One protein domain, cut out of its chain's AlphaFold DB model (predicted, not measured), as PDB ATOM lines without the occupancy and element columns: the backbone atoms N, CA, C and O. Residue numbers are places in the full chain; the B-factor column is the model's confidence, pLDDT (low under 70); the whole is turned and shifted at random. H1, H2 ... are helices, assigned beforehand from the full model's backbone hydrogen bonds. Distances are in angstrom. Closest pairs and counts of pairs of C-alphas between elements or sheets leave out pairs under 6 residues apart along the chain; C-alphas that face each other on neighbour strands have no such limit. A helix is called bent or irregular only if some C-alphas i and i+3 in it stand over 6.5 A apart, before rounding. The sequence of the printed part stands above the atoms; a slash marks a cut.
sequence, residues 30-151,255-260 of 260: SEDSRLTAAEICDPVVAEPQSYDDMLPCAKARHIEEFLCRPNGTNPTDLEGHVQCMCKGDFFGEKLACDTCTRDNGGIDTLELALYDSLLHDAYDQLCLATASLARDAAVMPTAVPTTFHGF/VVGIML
ATOM      1  N   SER A  30     -17.293   7.008   7.903       69.81
ATOM      2  CA  SER A  30     -17.790   5.836   8.636       69.81
ATOM      3  C   SER A  30     -17.178   5.741  10.041       69.81
ATOM      4  O   SER A  30     -17.839   5.320  10.980       69.81
ATOM      5  N   GLU A  31     -15.936   6.198  10.203       76.62
ATOM      6  CA  GLU A  31     -15.240   6.261  11.495       76.62
ATOM      7  C   GLU A  31     -15.822   7.324  12.436       76.62
ATOM      8  O   GLU A  31     -15.987   7.073  13.625       76.62
ATOM      9  N   ASP A  32     -16.188   8.487  11.899       80.69
ATOM     10  CA  ASP A  32     -16.819   9.574  12.656       80.69
ATOM     11  C   ASP A  32     -18.220   9.153  13.125       80.69
ATOM     12  O   ASP A  32     -18.597   9.355  14.277       80.69
ATOM     13  N   SER A  33     -18.951   8.437  12.267       79.25
ATOM     14  CA  SER A  33     -20.259   7.858  12.598       79.25
ATOM     15  C   SER A  33     -20.150   6.790  13.695       79.25
ATOM     16  O   SER A  33     -20.960   6.776  14.618       79.25
ATOM     17  N   ARG A  34     -19.110   5.942  13.655       81.62
ATOM     18  CA  ARG A  34     -18.810   4.954  14.711       81.62
ATOM     19  C   ARG A  34     -18.512   5.601  16.053       81.62
ATOM     20  O   ARG A  34     -19.075   5.181  17.058       81.62
ATOM     21  N   LEU A  35     -17.645   6.609  16.065       83.50
ATOM     22  CA  LEU A  35     -17.288   7.339  17.282       83.50
ATOM     23  C   LEU A  35     -18.511   8.033  17.887       83.50
ATOM     24  O   LEU A  35     -18.754   7.916  19.084       83.50
ATOM     25  N   THR A  36     -19.319   8.679  17.045       87.62
ATOM     26  CA  THR A  36     -20.542   9.360  17.487       87.62
ATOM     27  C   THR A  36     -21.565   8.366  18.044       87.62
ATOM     28  O   THR A  36     -22.157   8.603  19.092       87.62
ATOM     29  N   ALA A  37     -21.756   7.222  17.380       87.00
ATOM     30  CA  ALA A  37     -22.650   6.172  17.856       87.00
ATOM     31  C   ALA A  37     -22.188   5.584  19.198       87.00
ATOM     32  O   ALA A  37     -23.017   5.370  20.080       87.00
ATOM     33  N   ALA A  38     -20.880   5.379  19.377       84.38
ATOM     34  CA  ALA A  38     -20.318   4.915  20.642       84.38
ATOM     35  C   ALA A  38     -20.578   5.916  21.781       84.38
ATOM     36  O   ALA A  38     -21.019   5.506  22.848       84.38
ATOM     37  N   GLU A  39     -20.395   7.218  21.545       89.94
ATOM     38  CA  GLU A  39     -20.669   8.257  22.548       89.94
ATOM     39  C   GLU A  39     -22.164   8.374  22.890       89.94
ATOM     40  O   GLU A  39     -22.520   8.620  24.039       89.94
ATOM     41  N   ILE A  40     -23.061   8.160  21.922       90.88
ATOM     42  CA  ILE A  40     -24.511   8.167  22.173       90.88
ATOM     43  C   ILE A  40     -24.937   6.950  23.000       90.88
ATOM     44  O   ILE A  40     -25.771   7.068  23.898       90.88
ATOM     45  N   CYS A  41     -24.393   5.778  22.682       90.81
ATOM     46  CA  CYS A  41     -24.764   4.522  23.327       90.81
ATOM     47  C   CYS A  41     -24.040   4.286  24.659       90.81
ATOM     48  O   CYS A  41     -24.472   3.443  25.446       90.81
ATOM     49  N   ASP A  42     -22.976   5.043  24.920       90.38
ATOM     50  CA  ASP A  42     -22.197   5.053  26.154       90.38
ATOM     51  C   ASP A  42     -21.619   6.457  26.435       90.38
ATOM     52  O   ASP A  42     -20.429   6.720  26.233       90.38
ATOM     53  N   PRO A  43     -22.458   7.404  26.877       85.94
ATOM     54  CA  PRO A  43     -22.016   8.752  27.165       85.94
ATOM     55  C   PRO A  43     -21.156   8.773  28.425       85.94
ATOM     56  O   PRO A  43     -21.459   8.137  29.438       85.94
ATOM     57  N   VAL A  44     -20.110   9.598  28.401       81.94
ATOM     58  CA  VAL A  44     -19.306   9.867  29.593       81.94
ATOM     59  C   VAL A  44     -20.164  10.625  30.607       81.94
ATOM     60  O   VAL A  44     -20.466  11.806  30.444       81.94
ATOM     61  N   VAL A  45     -20.554   9.939  31.677       80.19
ATOM     62  CA  VAL A  45     -21.340  10.504  32.779       80.19
ATOM     63  C   VAL A  45     -20.430  11.000  33.900       80.19
ATOM     64  O   VAL A  45     -19.506  10.316  34.332       80.19
ATOM     65  N   ALA A  46     -20.691  12.222  34.371       69.81
ATOM     66  CA  ALA A  46     -19.906  12.868  35.425       69.81
ATOM     67  C   ALA A  46     -20.223  12.337  36.834       69.81
ATOM     68  O   ALA A  46     -19.410  12.486  37.745       69.81
ATOM     69  N   GLU A  47     -21.397  11.728  37.014       74.44
ATOM     70  CA  GLU A  47     -21.852  11.171  38.285       74.44
ATOM     71  C   GLU A  47     -22.077   9.657  38.165       74.44
ATOM     72  O   GLU A  47     -22.452   9.182  37.088       74.44
ATOM     73  N   PRO A  48     -21.874   8.886  39.251       70.81
ATOM     74  CA  PRO A  48     -22.169   7.461  39.259       70.81
ATOM     75  C   PRO A  48     -23.657   7.241  38.985       70.81
ATOM     76  O   PRO A  48     -24.505   7.673  39.767       70.81
ATOM     77  N   GLN A  49     -23.973   6.566  37.884       78.38
ATOM     78  CA  GLN A  49     -25.346   6.175  37.591       78.38
ATOM     79  C   GLN A  49     -25.695   4.862  38.287       78.38
ATOM     80  O   GLN A  49     -24.832   4.009  38.508       78.38
ATOM     81  N   SER A  50     -26.970   4.713  38.652       86.00
ATOM     82  CA  SER A  50     -27.503   3.416  39.062       86.00
ATOM     83  C   SER A  50     -27.421   2.450  37.885       86.00
ATOM     84  O   SER A  50     -27.600   2.869  36.743       86.00
ATOM     85  N   TYR A  51     -27.195   1.162  38.156       85.81
ATOM     86  CA  TYR A  51     -27.128   0.140  37.111       85.81
ATOM     87  C   TYR A  51     -28.360   0.174  36.199       85.81
ATOM     88  O   TYR A  51     -28.213   0.108  34.987       85.81
ATOM     89  N   ASP A  52     -29.560   0.363  36.752       85.81
ATOM     90  CA  ASP A  52     -30.805   0.386  35.974       85.81
ATOM     91  C   ASP A  52     -30.875   1.546  34.968       85.81
ATOM     92  O   ASP A  52     -31.420   1.368  33.874       85.81
ATOM     93  N   ASP A  53     -30.268   2.687  35.309       87.06
ATOM     94  CA  ASP A  53     -30.267   3.915  34.505       87.06
ATOM     95  C   ASP A  53     -29.171   3.920  33.427       87.06
ATOM     96  O   ASP A  53     -29.197   4.749  32.517       87.06
ATOM     97  N   MET A  54     -28.211   2.993  33.511       89.12
ATOM     98  CA  MET A  54     -27.139   2.874  32.529       89.12
ATOM     99  C   MET A  54     -27.681   2.451  31.157       89.12
ATOM    100  O   MET A  54     -28.574   1.604  31.035       89.12
ATOM    101  N   LEU A  55     -27.084   3.007  30.104       91.44
ATOM    102  CA  LEU A  55     -27.315   2.562  28.732       91.44
ATOM    103  C   LEU A  55     -26.700   1.171  28.488       91.44
ATOM    104  O   LEU A  55     -25.778   0.781  29.207       91.44
ATOM    105  N   PRO A  56     -27.162   0.419  27.474       91.38
ATOM    106  CA  PRO A  56     -26.750  -0.973  27.280       91.38
ATOM    107  C   PRO A  56     -25.238  -1.184  27.146       91.38
ATOM    108  O   PRO A  56     -24.688  -2.120  27.717       91.38
ATOM    109  N   CYS A  57     -24.532  -0.287  26.452       92.75
ATOM    110  CA  CYS A  57     -23.076  -0.377  26.339       92.75
ATOM    111  C   CYS A  57     -22.374  -0.146  27.686       92.75
ATOM    112  O   CYS A  57     -21.442  -0.878  28.027       92.75
ATOM    113  N   ALA A  58     -22.860   0.812  28.480       91.44
ATOM    114  CA  ALA A  58     -22.376   1.046  29.837       91.44
ATOM    115  C   ALA A  58     -22.670  -0.153  30.753       91.44
ATOM    116  O   ALA A  58     -21.803  -0.544  31.530       91.44
ATOM    117  N   LYS A  59     -23.848  -0.785  30.629       91.19
ATOM    118  CA  LYS A  59     -24.211  -2.009  31.365       91.19
ATOM    119  C   LYS A  59     -23.314  -3.180  30.994       91.19
ATOM    120  O   LYS A  59     -22.744  -3.797  31.888       91.19
ATOM    121  N   ALA A  60     -23.133  -3.450  29.701       90.31
ATOM    122  CA  ALA A  60     -22.259  -4.518  29.220       90.31
ATOM    123  C   ALA A  60     -20.829  -4.349  29.754       90.31
ATOM    124  O   ALA A  60     -20.276  -5.285  30.335       90.31
ATOM    125  N   ARG A  61     -20.273  -3.129  29.664       90.81
ATOM    126  CA  ARG A  61     -18.963  -2.805  30.244       90.81
ATOM    127  C   ARG A  61     -18.960  -2.952  31.763       90.81
ATOM    128  O   ARG A  61     -18.020  -3.504  32.322       90.81
ATOM    129  N   HIS A  62     -19.998  -2.475  32.446       90.38
ATOM    130  CA  HIS A  62     -20.079  -2.568  33.900       90.38
ATOM    131  C   HIS A  62     -20.068  -4.027  34.371       90.38
ATOM    132  O   HIS A  62     -19.366  -4.373  35.325       90.38
ATOM    133  N   ILE A  63     -20.803  -4.897  33.673       89.69
ATOM    134  CA  ILE A  63     -20.785  -6.333  33.935       89.69
ATOM    135  C   ILE A  63     -19.371  -6.881  33.736       89.69
ATOM    136  O   ILE A  63     -18.844  -7.522  34.637       89.69
ATOM    137  N   GLU A  64     -18.735  -6.603  32.603       89.19
ATOM    138  CA  GLU A  64     -17.417  -7.142  32.265       89.19
ATOM    139  C   GLU A  64     -16.299  -6.662  33.213       89.19
ATOM    140  O   GLU A  64     -15.521  -7.466  33.734       89.19
ATOM    141  N   GLU A  65     -16.235  -5.359  33.485       88.31
ATOM    142  CA  GLU A  65     -15.121  -4.724  34.196       88.31
ATOM    143  C   GLU A  65     -15.271  -4.718  35.722       88.31
ATOM    144  O   GLU A  65     -14.265  -4.618  36.441       88.31
ATOM    145  N   PHE A  66     -16.503  -4.805  36.238       87.44
ATOM    146  CA  PHE A  66     -16.772  -4.659  37.674       87.44
ATOM    147  C   PHE A  66     -17.463  -5.870  38.289       87.44
ATOM    148  O   PHE A  66     -17.043  -6.300  39.363       87.44
ATOM    149  N   LEU A  67     -18.489  -6.432  37.643       88.94
ATOM    150  CA  LEU A  67     -19.249  -7.546  38.227       88.94
ATOM    151  C   LEU A  67     -18.584  -8.898  37.973       88.94
ATOM    152  O   LEU A  67     -18.477  -9.720  38.880       88.94
ATOM    153  N   CYS A  68     -18.117  -9.111  36.751       92.12
ATOM    154  CA  CYS A  68     -17.582 -10.377  36.281       92.12
ATOM    155  C   CYS A  68     -16.080 -10.343  36.043       92.12
ATOM    156  O   CYS A  68     -15.548 -11.307  35.507       92.12
ATOM    157  N   ARG A  69     -15.368  -9.292  36.461       90.81
ATOM    158  CA  ARG A  69     -13.927  -9.185  36.224       90.81
ATOM    159  C   ARG A  69     -13.178 -10.426  36.739       90.81
ATOM    160  O   ARG A  69     -13.355 -10.793  37.904       90.81
ATOM    161  N   PRO A  70     -12.312 -11.056  35.924       86.81
ATOM    162  CA  PRO A  70     -11.546 -12.208  36.376       86.81
ATOM    163  C   PRO A  70     -10.603 -11.818  37.524       86.81
ATOM    164  O   PRO A  70      -9.934 -10.784  37.480       86.81
ATOM    165  N   ASN A  71     -10.512 -12.672  38.549       86.19
ATOM    166  CA  ASN A  71      -9.616 -12.474  39.700       86.19
ATOM    167  C   ASN A  71      -8.143 -12.820  39.399       86.19
ATOM    168  O   ASN A  71      -7.286 -12.726  40.277       86.19
ATOM    169  N   GLY A  72      -7.840 -13.213  38.162       87.19
ATOM    170  CA  GLY A  72      -6.526 -13.653  37.720       87.19
ATOM    171  C   GLY A  72      -6.585 -14.264  36.323       87.19
ATOM    172  O   GLY A  72      -7.625 -14.270  35.670       87.19
ATOM    173  N   THR A  73      -5.455 -14.790  35.859       87.88
ATOM    174  CA  THR A  73      -5.340 -15.475  34.560       87.88
ATOM    175  C   THR A  73      -5.290 -16.995  34.697       87.88
ATOM    176  O   THR A  73      -5.098 -17.699  33.703       87.88
ATOM    177  N   ASN A  74      -5.442 -17.527  35.914       87.25
ATOM    178  CA  ASN A  74      -5.468 -18.970  36.107       87.25
ATOM    179  C   ASN A  74      -6.764 -19.548  35.515       87.25
ATOM    180  O   ASN A  74      -7.796 -18.875  35.536       87.25
ATOM    181  N   PRO A  75      -6.760 -20.811  35.054       84.19
ATOM    182  CA  PRO A  75      -7.940 -21.429  34.449       84.19
ATOM    183  C   PRO A  75      -9.203 -21.348  35.318       84.19
ATOM    184  O   PRO A  75     -10.283 -21.099  34.798       84.19
ATOM    185  N   THR A  76      -9.066 -21.495  36.639       80.75
ATOM    186  CA  THR A  76     -10.187 -21.403  37.588       80.75
ATOM    187  C   THR A  76     -10.763 -19.988  37.693       80.75
ATOM    188  O   THR A  76     -11.975 -19.831  37.813       80.75
ATOM    189  N   ASP A  77      -9.921 -18.955  37.606       84.25
ATOM    190  CA  ASP A  77     -10.369 -17.556  37.632       84.25
ATOM    191  C   ASP A  77     -11.121 -17.205  36.339       84.25
ATOM    192  O   ASP A  77     -12.146 -16.521  36.374       84.25
ATOM    193  N   LEU A  78     -10.644 -17.726  35.204       83.19
ATOM    194  CA  LEU A  78     -11.287 -17.576  33.896       83.19
ATOM    195  C   LEU A  78     -12.611 -18.347  33.812       83.19
ATOM    196  O   LEU A  78     -13.580 -17.846  33.248       83.19
ATOM    197  N   GLU A  79     -12.688 -19.542  34.399       84.50
ATOM    198  CA  GLU A  79     -13.944 -20.288  34.500       84.50
ATOM    199  C   GLU A  79     -14.968 -19.540  35.364       84.50
ATOM    200  O   GLU A  79     -16.136 -19.440  34.985       84.50
ATOM    201  N   GLY A  80     -14.531 -18.944  36.479       85.00
ATOM    202  CA  GLY A  80     -15.375 -18.078  37.304       85.00
ATOM    203  C   GLY A  80     -15.892 -16.852  36.544       85.00
ATOM    204  O   GLY A  80     -17.079 -16.534  36.637       85.00
ATOM    205  N   HIS A  81     -15.035 -16.208  35.746       87.44
ATOM    206  CA  HIS A  81     -15.427 -15.113  34.853       87.44
ATOM    207  C   HIS A  81     -16.514 -15.557  33.868       87.44
ATOM    208  O   HIS A  81     -17.571 -14.931  33.795       87.44
ATOM    209  N   VAL A  82     -16.318 -16.685  33.181       88.00
ATOM    210  CA  VAL A  82     -17.308 -17.197  32.225       88.00
ATOM    211  C   VAL A  82     -18.626 -17.568  32.899       88.00
ATOM    212  O   VAL A  82     -19.685 -17.168  32.425       88.00
ATOM    213  N   GLN A  83     -18.596 -18.250  34.048       88.12
ATOM    214  CA  GLN A  83     -19.822 -18.556  34.789       88.12
ATOM    215  C   GLN A  83     -20.573 -17.293  35.234       88.12
ATOM    216  O   GLN A  83     -21.805 -17.302  35.254       88.12
ATOM    217  N   CYS A  84     -19.860 -16.216  35.580       90.31
ATOM    218  CA  CYS A  84     -20.475 -14.932  35.909       90.31
ATOM    219  C   CYS A  84     -21.177 -14.318  34.691       90.31
ATOM    220  O   CYS A  84     -22.362 -13.997  34.768       90.31
ATOM    221  N   MET A  85     -20.485 -14.250  33.551       89.25
ATOM    222  CA  MET A  85     -21.020 -13.692  32.301       89.25
ATOM    223  C   MET A  85     -22.248 -14.468  31.805       89.25
ATOM    224  O   MET A  85     -23.203 -13.873  31.317       89.25
ATOM    225  N   CYS A  86     -22.252 -15.791  31.986       89.75
ATOM    226  CA  CYS A  86     -23.352 -16.673  31.596       89.75
ATOM    227  C   CYS A  86     -24.594 -16.589  32.491       89.75
ATOM    228  O   CYS A  86     -25.696 -16.897  32.036       89.75
ATOM    229  N   LYS A  87     -24.424 -16.252  33.774       84.25
ATOM    230  CA  LYS A  87     -25.538 -16.092  34.724       84.25
ATOM    231  C   LYS A  87     -26.106 -14.676  34.727       84.25
ATOM    232  O   LYS A  87     -27.245 -14.500  35.149       84.25
ATOM    233  N   GLY A  88     -25.301 -13.697  34.330       80.69
ATOM    234  CA  GLY A  88     -25.715 -12.307  34.207       80.69
ATOM    235  C   GLY A  88     -26.360 -11.993  32.860       80.69
ATOM    236  O   GLY A  88     -26.544 -12.858  32.005       80.69
ATOM    237  N   ASP A  89     -26.640 -10.709  32.666       87.44
ATOM    238  CA  ASP A  89     -27.277 -10.191  31.454       87.44
ATOM    239  C   ASP A  89     -26.265  -9.806  30.361       87.44
ATOM    240  O   ASP A  89     -26.640  -9.169  29.381       87.44
ATOM    241  N   PHE A  90     -24.985 -10.194  30.488       92.00
ATOM    242  CA  PHE A  90     -23.898  -9.699  29.628       92.00
ATOM    243  C   PHE A  90     -24.211  -9.828  28.138       92.00
ATOM    244  O   PHE A  90     -24.141  -8.848  27.404       92.00
ATOM    245  N   PHE A  91     -24.589 -11.025  27.686       91.81
ATOM    246  CA  PHE A  91     -24.875 -11.273  26.273       91.81
ATOM    247  C   PHE A  91     -26.097 -10.472  25.791       91.81
ATOM    248  O   PHE A  91     -26.116  -9.991  24.663       91.81
ATOM    249  N   GLY A  92     -27.105 -10.281  26.645       91.00
ATOM    250  CA  GLY A  92     -28.268  -9.453  26.319       91.00
ATOM    251  C   GLY A  92     -27.906  -7.970  26.202       91.00
ATOM    252  O   GLY A  92     -28.240  -7.327  25.208       91.00
ATOM    253  N   GLU A  93     -27.169  -7.443  27.179       93.00
ATOM    254  CA  GLU A  93     -26.719  -6.047  27.205       93.00
ATOM    255  C   GLU A  93     -25.724  -5.745  26.078       93.00
ATOM    256  O   GLU A  93     -25.782  -4.679  25.463       93.00
ATOM    257  N   LYS A  94     -24.857  -6.703  25.729       93.19
ATOM    258  CA  LYS A  94     -23.927  -6.583  24.600       93.19
ATOM    259  C   LYS A  94     -24.670  -6.506  23.265       93.19
ATOM    260  O   LYS A  94     -24.401  -5.601  22.482       93.19
ATOM    261  N   LEU A  95     -25.667  -7.367  23.037       93.88
ATOM    262  CA  LEU A  95     -26.493  -7.292  21.827       93.88
ATOM    263  C   LEU A  95     -27.285  -5.976  21.751       93.88
ATOM    264  O   LEU A  95     -27.420  -5.373  20.681       93.88
ATOM    265  N   ALA A  96     -27.810  -5.510  22.885       92.69
ATOM    266  CA  ALA A  96     -28.502  -4.229  22.967       92.69
ATOM    267  C   ALA A  96     -27.552  -3.043  22.695       92.69
ATOM    268  O   ALA A  96     -27.948  -2.085  22.029       92.69
ATOM    269  N   CYS A  97     -26.292  -3.128  23.130       94.44
ATOM    270  CA  CYS A  97     -25.244  -2.161  22.804       94.44
ATOM    271  C   CYS A  97     -24.958  -2.102  21.295       94.44
ATOM    272  O   CYS A  97     -24.983  -1.020  20.699       94.44
ATOM    273  N   ASP A  98     -24.764  -3.255  20.652       92.81
ATOM    274  CA  ASP A  98     -24.510  -3.319  19.209       92.81
ATOM    275  C   ASP A  98     -25.724  -2.810  18.413       92.81
ATOM    276  O   ASP A  98     -25.587  -2.065  17.439       92.81
ATOM    277  N   THR A  99     -26.939  -3.115  18.879       93.12
ATOM    278  CA  THR A  99     -28.182  -2.601  18.285       93.12
ATOM    279  C   THR A  99     -28.275  -1.079  18.392       93.12
ATOM    280  O   THR A  99     -28.585  -0.423  17.397       93.12
ATOM    281  N   CYS A 100     -27.955  -0.502  19.556       93.75
ATOM    282  CA  CYS A 100     -27.897   0.950  19.726       93.75
ATOM    283  C   CYS A 100     -26.872   1.578  18.771       93.75
ATOM    284  O   CYS A 100     -27.153   2.590  18.120       93.75
ATOM    285  N   THR A 101     -25.701   0.952  18.641       92.31
ATOM    286  CA  THR A 101     -24.638   1.421  17.746       92.31
ATOM    287  C   THR A 101     -25.114   1.421  16.292       92.31
ATOM    288  O   THR A 101     -24.876   2.386  15.565       92.31
ATOM    289  N   ARG A 102     -25.862   0.392  15.870       93.62
ATOM    290  CA  ARG A 102     -26.502   0.346  14.546       93.62
ATOM    291  C   ARG A 102     -27.524   1.468  14.367       93.62
ATOM    292  O   ARG A 102     -27.524   2.131  13.333       93.62
ATOM    293  N   ASP A 103     -28.408   1.677  15.343       93.06
ATOM    294  CA  ASP A 103     -29.459   2.704  15.263       93.06
ATOM    295  C   ASP A 103     -28.903   4.123  15.125       93.06
ATOM    296  O   ASP A 103     -29.534   4.975  14.501       93.06
ATOM    297  N   ASN A 104     -27.690   4.353  15.627       91.25
ATOM    298  CA  ASN A 104     -26.978   5.622  15.505       91.25
ATOM    299  C   ASN A 104     -25.990   5.664  14.322       91.25
ATOM    300  O   ASN A 104     -25.188   6.587  14.219       91.25
ATOM    301  N   GLY A 105     -26.056   4.688  13.409       90.12
ATOM    302  CA  GLY A 105     -25.250   4.661  12.185       90.12
ATOM    303  C   GLY A 105     -23.783   4.282  12.391       90.12
ATOM    304  O   GLY A 105     -22.970   4.507  11.497       90.12
ATOM    305  N   GLY A 106     -23.432   3.716  13.548       89.19
ATOM    306  CA  GLY A 106     -22.081   3.244  13.831       89.19
ATOM    307  C   GLY A 106     -21.751   1.926  13.131       89.19
ATOM    308  O   GLY A 106     -20.642   1.752  12.642       89.19
ATOM    309  N   ILE A 107     -22.711   1.013  13.021       89.38
ATOM    310  CA  ILE A 107     -22.535  -0.249  12.288       89.38
ATOM    311  C   ILE A 107     -23.701  -0.473  11.330       89.38
ATOM    312  O   ILE A 107     -24.806   0.030  11.551       89.38
ATOM    313  N   ASP A 108     -23.461  -1.219  10.255       91.38
ATOM    314  CA  ASP A 108     -24.522  -1.595   9.323       91.38
ATOM    315  C   ASP A 108     -25.268  -2.869   9.770       91.38
ATOM    316  O   ASP A 108     -24.945  -3.517  10.768       91.38
ATOM    317  N   THR A 109     -26.335  -3.221   9.049       91.19
ATOM    318  CA  THR A 109     -27.166  -4.394   9.362       91.19
ATOM    319  C   THR A 109     -26.433  -5.721   9.189       91.19
ATOM    320  O   THR A 109     -26.764  -6.686   9.874       91.19
ATOM    321  N   LEU A 110     -25.469  -5.791   8.266       91.69
ATOM    322  CA  LEU A 110     -24.673  -6.993   8.038       91.69
ATOM    323  C   LEU A 110     -23.673  -7.186   9.183       91.69
ATOM    324  O   LEU A 110     -23.526  -8.300   9.679       91.69
ATOM    325  N   GLU A 111     -23.036  -6.103   9.627       90.31
ATOM    326  CA  GLU A 111     -22.131  -6.092  10.775       90.31
ATOM    327  C   GLU A 111     -22.868  -6.478  12.069       90.31
ATOM    328  O   GLU A 111     -22.397  -7.355  12.791       90.31
ATOM    329  N   LEU A 112     -24.078  -5.951  12.312       92.31
ATOM    330  CA  LEU A 112     -24.895  -6.375  13.459       92.31
ATOM    331  C   LEU A 112     -25.259  -7.869  13.400       92.31
ATOM    332  O   LEU A 112     -25.176  -8.557  14.412       92.31
ATOM    333  N   ALA A 113     -25.644  -8.391  12.231       90.56
ATOM    334  CA  ALA A 113     -25.981  -9.811  12.083       90.56
ATOM    335  C   ALA A 113     -24.768 -10.728  12.320       90.56
ATOM    336  O   ALA A 113     -24.911 -11.830  12.861       90.56
ATOM    337  N   LEU A 114     -23.571 -10.276  11.929       91.25
ATOM    338  CA  LEU A 114     -22.324 -10.972  12.223       91.25
ATOM    339  C   LEU A 114     -22.055 -10.997  13.732       91.25
ATOM    340  O   LEU A 114     -21.770 -12.067  14.269       91.25
ATOM    341  N   TYR A 115     -22.177  -9.856  14.414       89.00
ATOM    342  CA  TYR A 115     -21.961  -9.782  15.860       89.00
ATOM    343  C   TYR A 115     -22.989 -10.585  16.654       89.00
ATOM    344  O   TYR A 115     -22.587 -11.338  17.536       89.00
ATOM    345  N   ASP A 116     -24.273 -10.538  16.293       90.94
ATOM    346  CA  ASP A 116     -25.310 -11.378  16.913       90.94
ATOM    347  C   ASP A 116     -24.980 -12.874  16.772       90.94
ATOM    348  O   ASP A 116     -25.045 -13.628  17.743       90.94
ATOM    349  N   SER A 117     -24.521 -13.300  15.589       89.00
ATOM    350  CA  SER A 117     -24.116 -14.692  15.352       89.00
ATOM    351  C   SER A 117     -22.909 -15.102  16.203       89.00
ATOM    352  O   SER A 117     -22.907 -16.190  16.779       89.00
ATOM    353  N   LEU A 118     -21.890 -14.240  16.301       90.69
ATOM    354  CA  LEU A 118     -20.700 -14.485  17.126       90.69
ATOM    355  C   LEU A 118     -21.040 -14.524  18.617       90.69
ATOM    356  O   LEU A 118     -20.512 -15.355  19.353       90.69
ATOM    357  N   LEU A 119     -21.931 -13.644  19.061       90.06
ATOM    358  CA  LEU A 119     -22.357 -13.563  20.448       90.06
ATOM    359  C   LEU A 119     -23.193 -14.785  20.845       90.06
ATOM    360  O   LEU A 119     -23.029 -15.307  21.947       90.06
ATOM    361  N   HIS A 120     -24.033 -15.281  19.934       88.19
ATOM    362  CA  HIS A 120     -24.787 -16.515  20.127       88.19
ATOM    363  C   HIS A 120     -23.878 -17.750  20.181       88.19
ATOM    364  O   HIS A 120     -24.003 -18.555  21.099       88.19
ATOM    365  N   ASP A 121     -22.924 -17.875  19.252       88.19
ATOM    366  CA  ASP A 121     -21.944 -18.970  19.263       88.19
ATOM    367  C   ASP A 121     -21.081 -18.935  20.533       88.19
ATOM    368  O   ASP A 121     -20.879 -19.959  21.186       88.19
ATOM    369  N   ALA A 122     -20.649 -17.744  20.955       87.44
ATOM    370  CA  ALA A 122     -19.944 -17.571  22.216       87.44
ATOM    371  C   ALA A 122     -20.809 -17.998  23.408       87.44
ATOM    372  O   ALA A 122     -20.327 -18.735  24.260       87.44
ATOM    373  N   TYR A 123     -22.082 -17.599  23.467       88.19
ATOM    374  CA  TYR A 123     -22.995 -18.041  24.522       88.19
ATOM    375  C   TYR A 123     -23.144 -19.568  24.546       88.19
ATOM    376  O   TYR A 123     -23.029 -20.186  25.604       88.19
ATOM    377  N   ASP A 124     -23.343 -20.208  23.395       87.19
ATOM    378  CA  ASP A 124     -23.493 -21.660  23.319       87.19
ATOM    379  C   ASP A 124     -22.212 -22.381  23.770       87.19
ATOM    380  O   ASP A 124     -22.254 -23.308  24.589       87.19
ATOM    381  N   GLN A 125     -21.049 -21.921  23.305       83.94
ATOM    382  CA  GLN A 125     -19.761 -22.509  23.666       83.94
ATOM    383  C   GLN A 125     -19.390 -22.265  25.130       83.94
ATOM    384  O   GLN A 125     -18.850 -23.159  25.779       83.94
ATOM    385  N   LEU A 126     -19.669 -21.080  25.672       83.94
ATOM    386  CA  LEU A 126     -19.251 -20.715  27.024       83.94
ATOM    387  C   LEU A 126     -20.273 -21.129  28.075       83.94
ATOM    388  O   LEU A 126     -19.880 -21.572  29.148       83.94
ATOM    389  N   CYS A 127     -21.568 -21.016  27.796       85.81
ATOM    390  CA  CYS A 127     -22.625 -21.167  28.794       85.81
ATOM    391  C   CYS A 127     -23.323 -22.526  28.725       85.81
ATOM    392  O   CYS A 127     -23.647 -23.100  29.767       85.81
ATOM    393  N   LEU A 128     -23.515 -23.098  27.530       78.31
ATOM    394  CA  LEU A 128     -24.125 -24.428  27.400       78.31
ATOM    395  C   LEU A 128     -23.093 -25.553  27.535       78.31
ATOM    396  O   LEU A 128     -23.387 -26.577  28.162       78.31
ATOM    397  N   ALA A 129     -21.871 -25.371  27.023       63.22
ATOM    398  CA  ALA A 129     -20.822 -26.378  27.193       63.22
ATOM    399  C   ALA A 129     -20.362 -26.489  28.659       63.22
ATOM    400  O   ALA A 129     -20.152 -27.599  29.155       63.22
ATOM    401  N   THR A 130     -20.286 -25.377  29.400       55.06
ATOM    402  CA  THR A 130     -19.944 -25.389  30.837       55.06
ATOM    403  C   THR A 130     -21.065 -25.954  31.705       55.06
ATOM    404  O   THR A 130     -20.782 -26.660  32.673       55.06
ATOM    405  N   ALA A 131     -22.335 -25.775  31.325       52.66
ATOM    406  CA  ALA A 131     -23.462 -26.434  31.989       52.66
ATOM    407  C   ALA A 131     -23.382 -27.974  31.921       52.66
ATOM    408  O   ALA A 131     -23.983 -28.661  32.751       52.66
ATOM    409  N   SER A 132     -22.630 -28.529  30.962       43.12
ATOM    410  CA  SER A 132     -22.369 -29.971  30.876       43.12
ATOM    411  C   SER A 132     -21.256 -30.455  31.819       43.12
ATOM    412  O   SER A 132     -21.335 -31.582  32.299       43.12
ATOM    413  N   LEU A 133     -20.282 -29.596  32.152       40.03
ATOM    414  CA  LEU A 133     -19.181 -29.891  33.085       40.03
ATOM    415  C   LEU A 133     -19.540 -29.578  34.547       40.03
ATOM    416  O   LEU A 133     -19.034 -30.219  35.463       40.03
ATOM    417  N   ALA A 134     -20.470 -28.646  34.780       42.03
ATOM    418  CA  ALA A 134     -20.950 -28.287  36.114       42.03
ATOM    419  C   ALA A 134     -21.945 -29.300  36.722       42.03
ATOM    420  O   ALA A 134     -22.321 -29.162  37.885       42.03
ATOM    421  N   ARG A 135     -22.382 -30.334  35.980       38.78
ATOM    422  CA  ARG A 135     -23.319 -31.349  36.509       38.78
ATOM    423  C   ARG A 135     -22.727 -32.251  37.596       38.78
ATOM    424  O   ARG A 135     -23.509 -32.840  38.338       38.78
ATOM    425  N   ASP A 136     -21.403 -32.305  37.740       33.41
ATOM    426  CA  ASP A 136     -20.739 -33.106  38.780       33.41
ATOM    427  C   ASP A 136     -20.387 -32.310  40.055       33.41
ATOM    428  O   ASP A 136     -19.943 -32.893  41.044       33.41
ATOM    429  N   ALA A 137     -20.638 -30.995  40.091       35.97
ATOM    430  CA  ALA A 137     -20.422 -30.165  41.275       35.97
ATOM    431  C   ALA A 137     -21.765 -29.702  41.854       35.97
ATOM    432  O   ALA A 137     -22.370 -28.719  41.431       35.97
ATOM    433  N   ALA A 138     -22.257 -30.456  42.835       36.53
ATOM    434  CA  ALA A 138     -23.460 -30.123  43.574       36.53
ATOM    435  C   ALA A 138     -23.344 -28.766  44.307       36.53
ATOM    436  O   ALA A 138     -22.332 -28.484  44.944       36.53
ATOM    437  N   VAL A 139     -24.483 -28.053  44.331       35.03
ATOM    438  CA  VAL A 139     -24.907 -26.953  45.231       35.03
ATOM    439  C   VAL A 139     -24.809 -25.510  44.674       35.03
ATOM    440  O   VAL A 139     -23.729 -24.963  44.500       35.03
ATOM    441  N   MET A 140     -26.004 -24.880  44.580       31.80
ATOM    442  CA  MET A 140     -26.363 -23.434  44.577       31.80
ATOM    443  C   MET A 140     -26.541 -22.652  43.248       31.80
ATOM    444  O   MET A 140     -25.811 -22.852  42.283       31.80
ATOM    445  N   PRO A 141     -27.443 -21.642  43.237       37.78
ATOM    446  CA  PRO A 141     -28.900 -21.731  43.204       37.78
ATOM    447  C   PRO A 141     -29.476 -21.397  41.813       37.78
ATOM    448  O   PRO A 141     -28.847 -20.774  40.961       37.78
ATOM    449  N   THR A 142     -30.713 -21.838  41.615       40.34
ATOM    450  CA  THR A 142     -31.504 -21.777  40.387       40.34
ATOM    451  C   THR A 142     -31.907 -20.346  40.021       40.34
ATOM    452  O   THR A 142     -32.852 -19.804  40.584       40.34
ATOM    453  N   ALA A 143     -31.226 -19.767  39.039       34.09
ATOM    454  CA  ALA A 143     -31.775 -18.766  38.128       34.09
ATOM    455  C   ALA A 143     -30.904 -18.775  36.867       34.09
ATOM    456  O   ALA A 143     -30.013 -17.954  36.694       34.09
ATOM    457  N   VAL A 144     -31.099 -19.788  36.025       36.81
ATOM    458  CA  VAL A 144     -30.651 -19.710  34.634       36.81
ATOM    459  C   VAL A 144     -31.686 -18.825  33.944       36.81
ATOM    460  O   VAL A 144     -32.858 -19.217  33.963       36.81
ATOM    461  N   PRO A 145     -31.339 -17.657  33.378       36.19
ATOM    462  CA  PRO A 145     -32.250 -16.991  32.467       36.19
ATOM    463  C   PRO A 145     -32.478 -17.939  31.288       36.19
ATOM    464  O   PRO A 145     -31.610 -18.189  30.452       36.19
ATOM    465  N   THR A 146     -33.650 -18.564  31.281       38.19
ATOM    466  CA  THR A 146     -34.148 -19.302  30.132       38.19
ATOM    467  C   THR A 146     -34.350 -18.308  28.999       38.19
ATOM    468  O   THR A 146     -35.075 -17.325  29.164       38.19
ATOM    469  N   THR A 147     -33.773 -18.640  27.843       37.53
ATOM    470  CA  THR A 147     -33.950 -18.011  26.523       37.53
ATOM    471  C   THR A 147     -33.215 -16.685  26.295       37.53
ATOM    472  O   THR A 147     -33.798 -15.608  26.347       37.53
ATOM    473  N   PHE A 148     -31.940 -16.788  25.893       38.34
ATOM    474  CA  PHE A 148     -31.341 -15.814  24.977       38.34
ATOM    475  C   PHE A 148     -32.087 -15.915  23.638       38.34
ATOM    476  O   PHE A 148     -31.919 -16.874  22.882       38.34
ATOM    477  N   HIS A 149     -32.979 -14.966  23.372       39.53
ATOM    478  CA  HIS A 149     -33.599 -14.812  22.062       39.53
ATOM    479  C   HIS A 149     -32.720 -13.884  21.224       39.53
ATOM    480  O   HIS A 149     -32.956 -12.682  21.178       39.53
ATOM    481  N   GLY A 150     -31.704 -14.455  20.570       36.22
ATOM    482  CA  GLY A 150     -31.002 -13.766  19.488       36.22
ATOM    483  C   GLY A 150     -32.003 -13.347  18.409       36.22
ATOM    484  O   GLY A 150     -32.995 -14.049  18.148       36.22
ATOM    485  N   PHE A 151     -31.779 -12.190  17.795       32.06
ATOM    486  CA  PHE A 151     -32.586 -11.753  16.664       32.06
ATOM    487  C   PHE A 151     -32.243 -12.658  15.482       32.06
ATOM    488  O   PHE A 151     -31.300 -12.415  14.740       32.06
ATOM    489  N   VAL A 255     -12.020 -16.952  22.365       51.38
ATOM    490  CA  VAL A 255     -13.303 -16.250  22.521       51.38
ATOM    491  C   VAL A 255     -13.151 -15.025  23.422       51.38
ATOM    492  O   VAL A 255     -13.611 -13.950  23.056       51.38
ATOM    493  N   VAL A 256     -12.436 -15.139  24.547       48.31
ATOM    494  CA  VAL A 256     -12.142 -13.989  25.422       48.31
ATOM    495  C   VAL A 256     -11.291 -12.948  24.688       48.31
ATOM    496  O   VAL A 256     -11.551 -11.761  24.812       48.31
ATOM    497  N   GLY A 257     -10.326 -13.370  23.866       44.72
ATOM    498  CA  GLY A 257      -9.506 -12.458  23.062       44.72
ATOM    499  C   GLY A 257     -10.211 -11.829  21.854       44.72
ATOM    500  O   GLY A 257      -9.685 -10.874  21.301       44.72
ATOM    501  N   ILE A 258     -11.358 -12.362  21.418       45.75
ATOM    502  CA  ILE A 258     -12.227 -11.719  20.414       45.75
ATOM    503  C   ILE A 258     -13.208 -10.744  21.088       45.75
ATOM    504  O   ILE A 258     -13.694  -9.820  20.440       45.75
ATOM    505  N   MET A 259     -13.510 -10.957  22.373       42.41
ATOM    506  CA  MET A 259     -14.433 -10.128  23.155       42.41
ATOM    507  C   MET A 259     -13.756  -8.896  23.788       42.41
ATOM    508  O   MET A 259     -14.441  -7.889  23.965       42.41
ATOM    509  N   LEU A 260     -12.449  -8.981  24.090       42.59
ATOM    510  CA  LEU A 260     -11.574  -7.893  24.571       42.59
ATOM    511  C   LEU A 260     -10.986  -7.058  23.425       42.59
ATOM    512  O   LEU A 260     -10.865  -5.825  23.603       42.59
TER     513      LEU A 260
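This is residues 30 to 151 and 255 to 260 of the 260 residues of an uncharacterized protein of Verticillium longisporum (UniProt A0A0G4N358). One long helix, H5, gives the longest axis; H4 folds back beside its first part as a helical hairpin, and H2 packs on H4. H1 packs on H4 towards H4's last residues, H3 meets H5 steeply farther along, and residues 135 to 141 stick out. The 128 printed residues hold six named helices, H1 to H6, and no named strand: all helix. The whole is compact, radius of gyration of the C-alphas 15.8 A, spanning 50 by 35 by 27 A.

H5, residues 109 to 136, touches H4, residues 90 to 103, at a shallow tilt of 1 degrees, opposite ways; the closest C-alphas, Leu 95 and Asp 116, are 6.5 A apart. H2, residues 56 to 67, touches H4 at a shallow tilt of 30 degrees, opposite ways, C-alphas 57 and 97 being closest at 4.5 A. H1, residues 30 to 41, touches H4 at a steep tilt of 54 degrees, closest at C-alphas 37 and 101, 5.2 A. H3, residues 75 to 87, touches H5 with residues 82 to 86 alone, at a steep tilt of 65 degrees; C-alphas 86 and 127 are closest, 5.3 A. H6, residues 255 to 259, is close to H5 but not clearly touching: C-alphas 122 and 255 are closest, 6.8 A. H2 and H5 are apart. Every O i to N i+4 pair is within hydrogen-bond range in H1, H2, H3, H4 and H6, and 19 of 24 in H5.

H1 begins at C-alpha 30 (-17.790, 5.836, 8.636). H5 measures 41.6 A, from (-27.166, -4.394, 9.362) to (-20.739, -33.106, 38.780); it is only just irregular, C-alphas 133 and 136 being 6.7 A apart. H4 measures 19.8 A, H3 18.4 A.

C-alphas 32 and 138, the farthest apart, are 50.8 A apart. Residues 152 to 254 are cut out, leaving 20.6 A between C-alphas 151 and 255. The link H1 to H2 is long. Confidence is under 70 at residues 30, 46, 129 to 151 and 255 to 260.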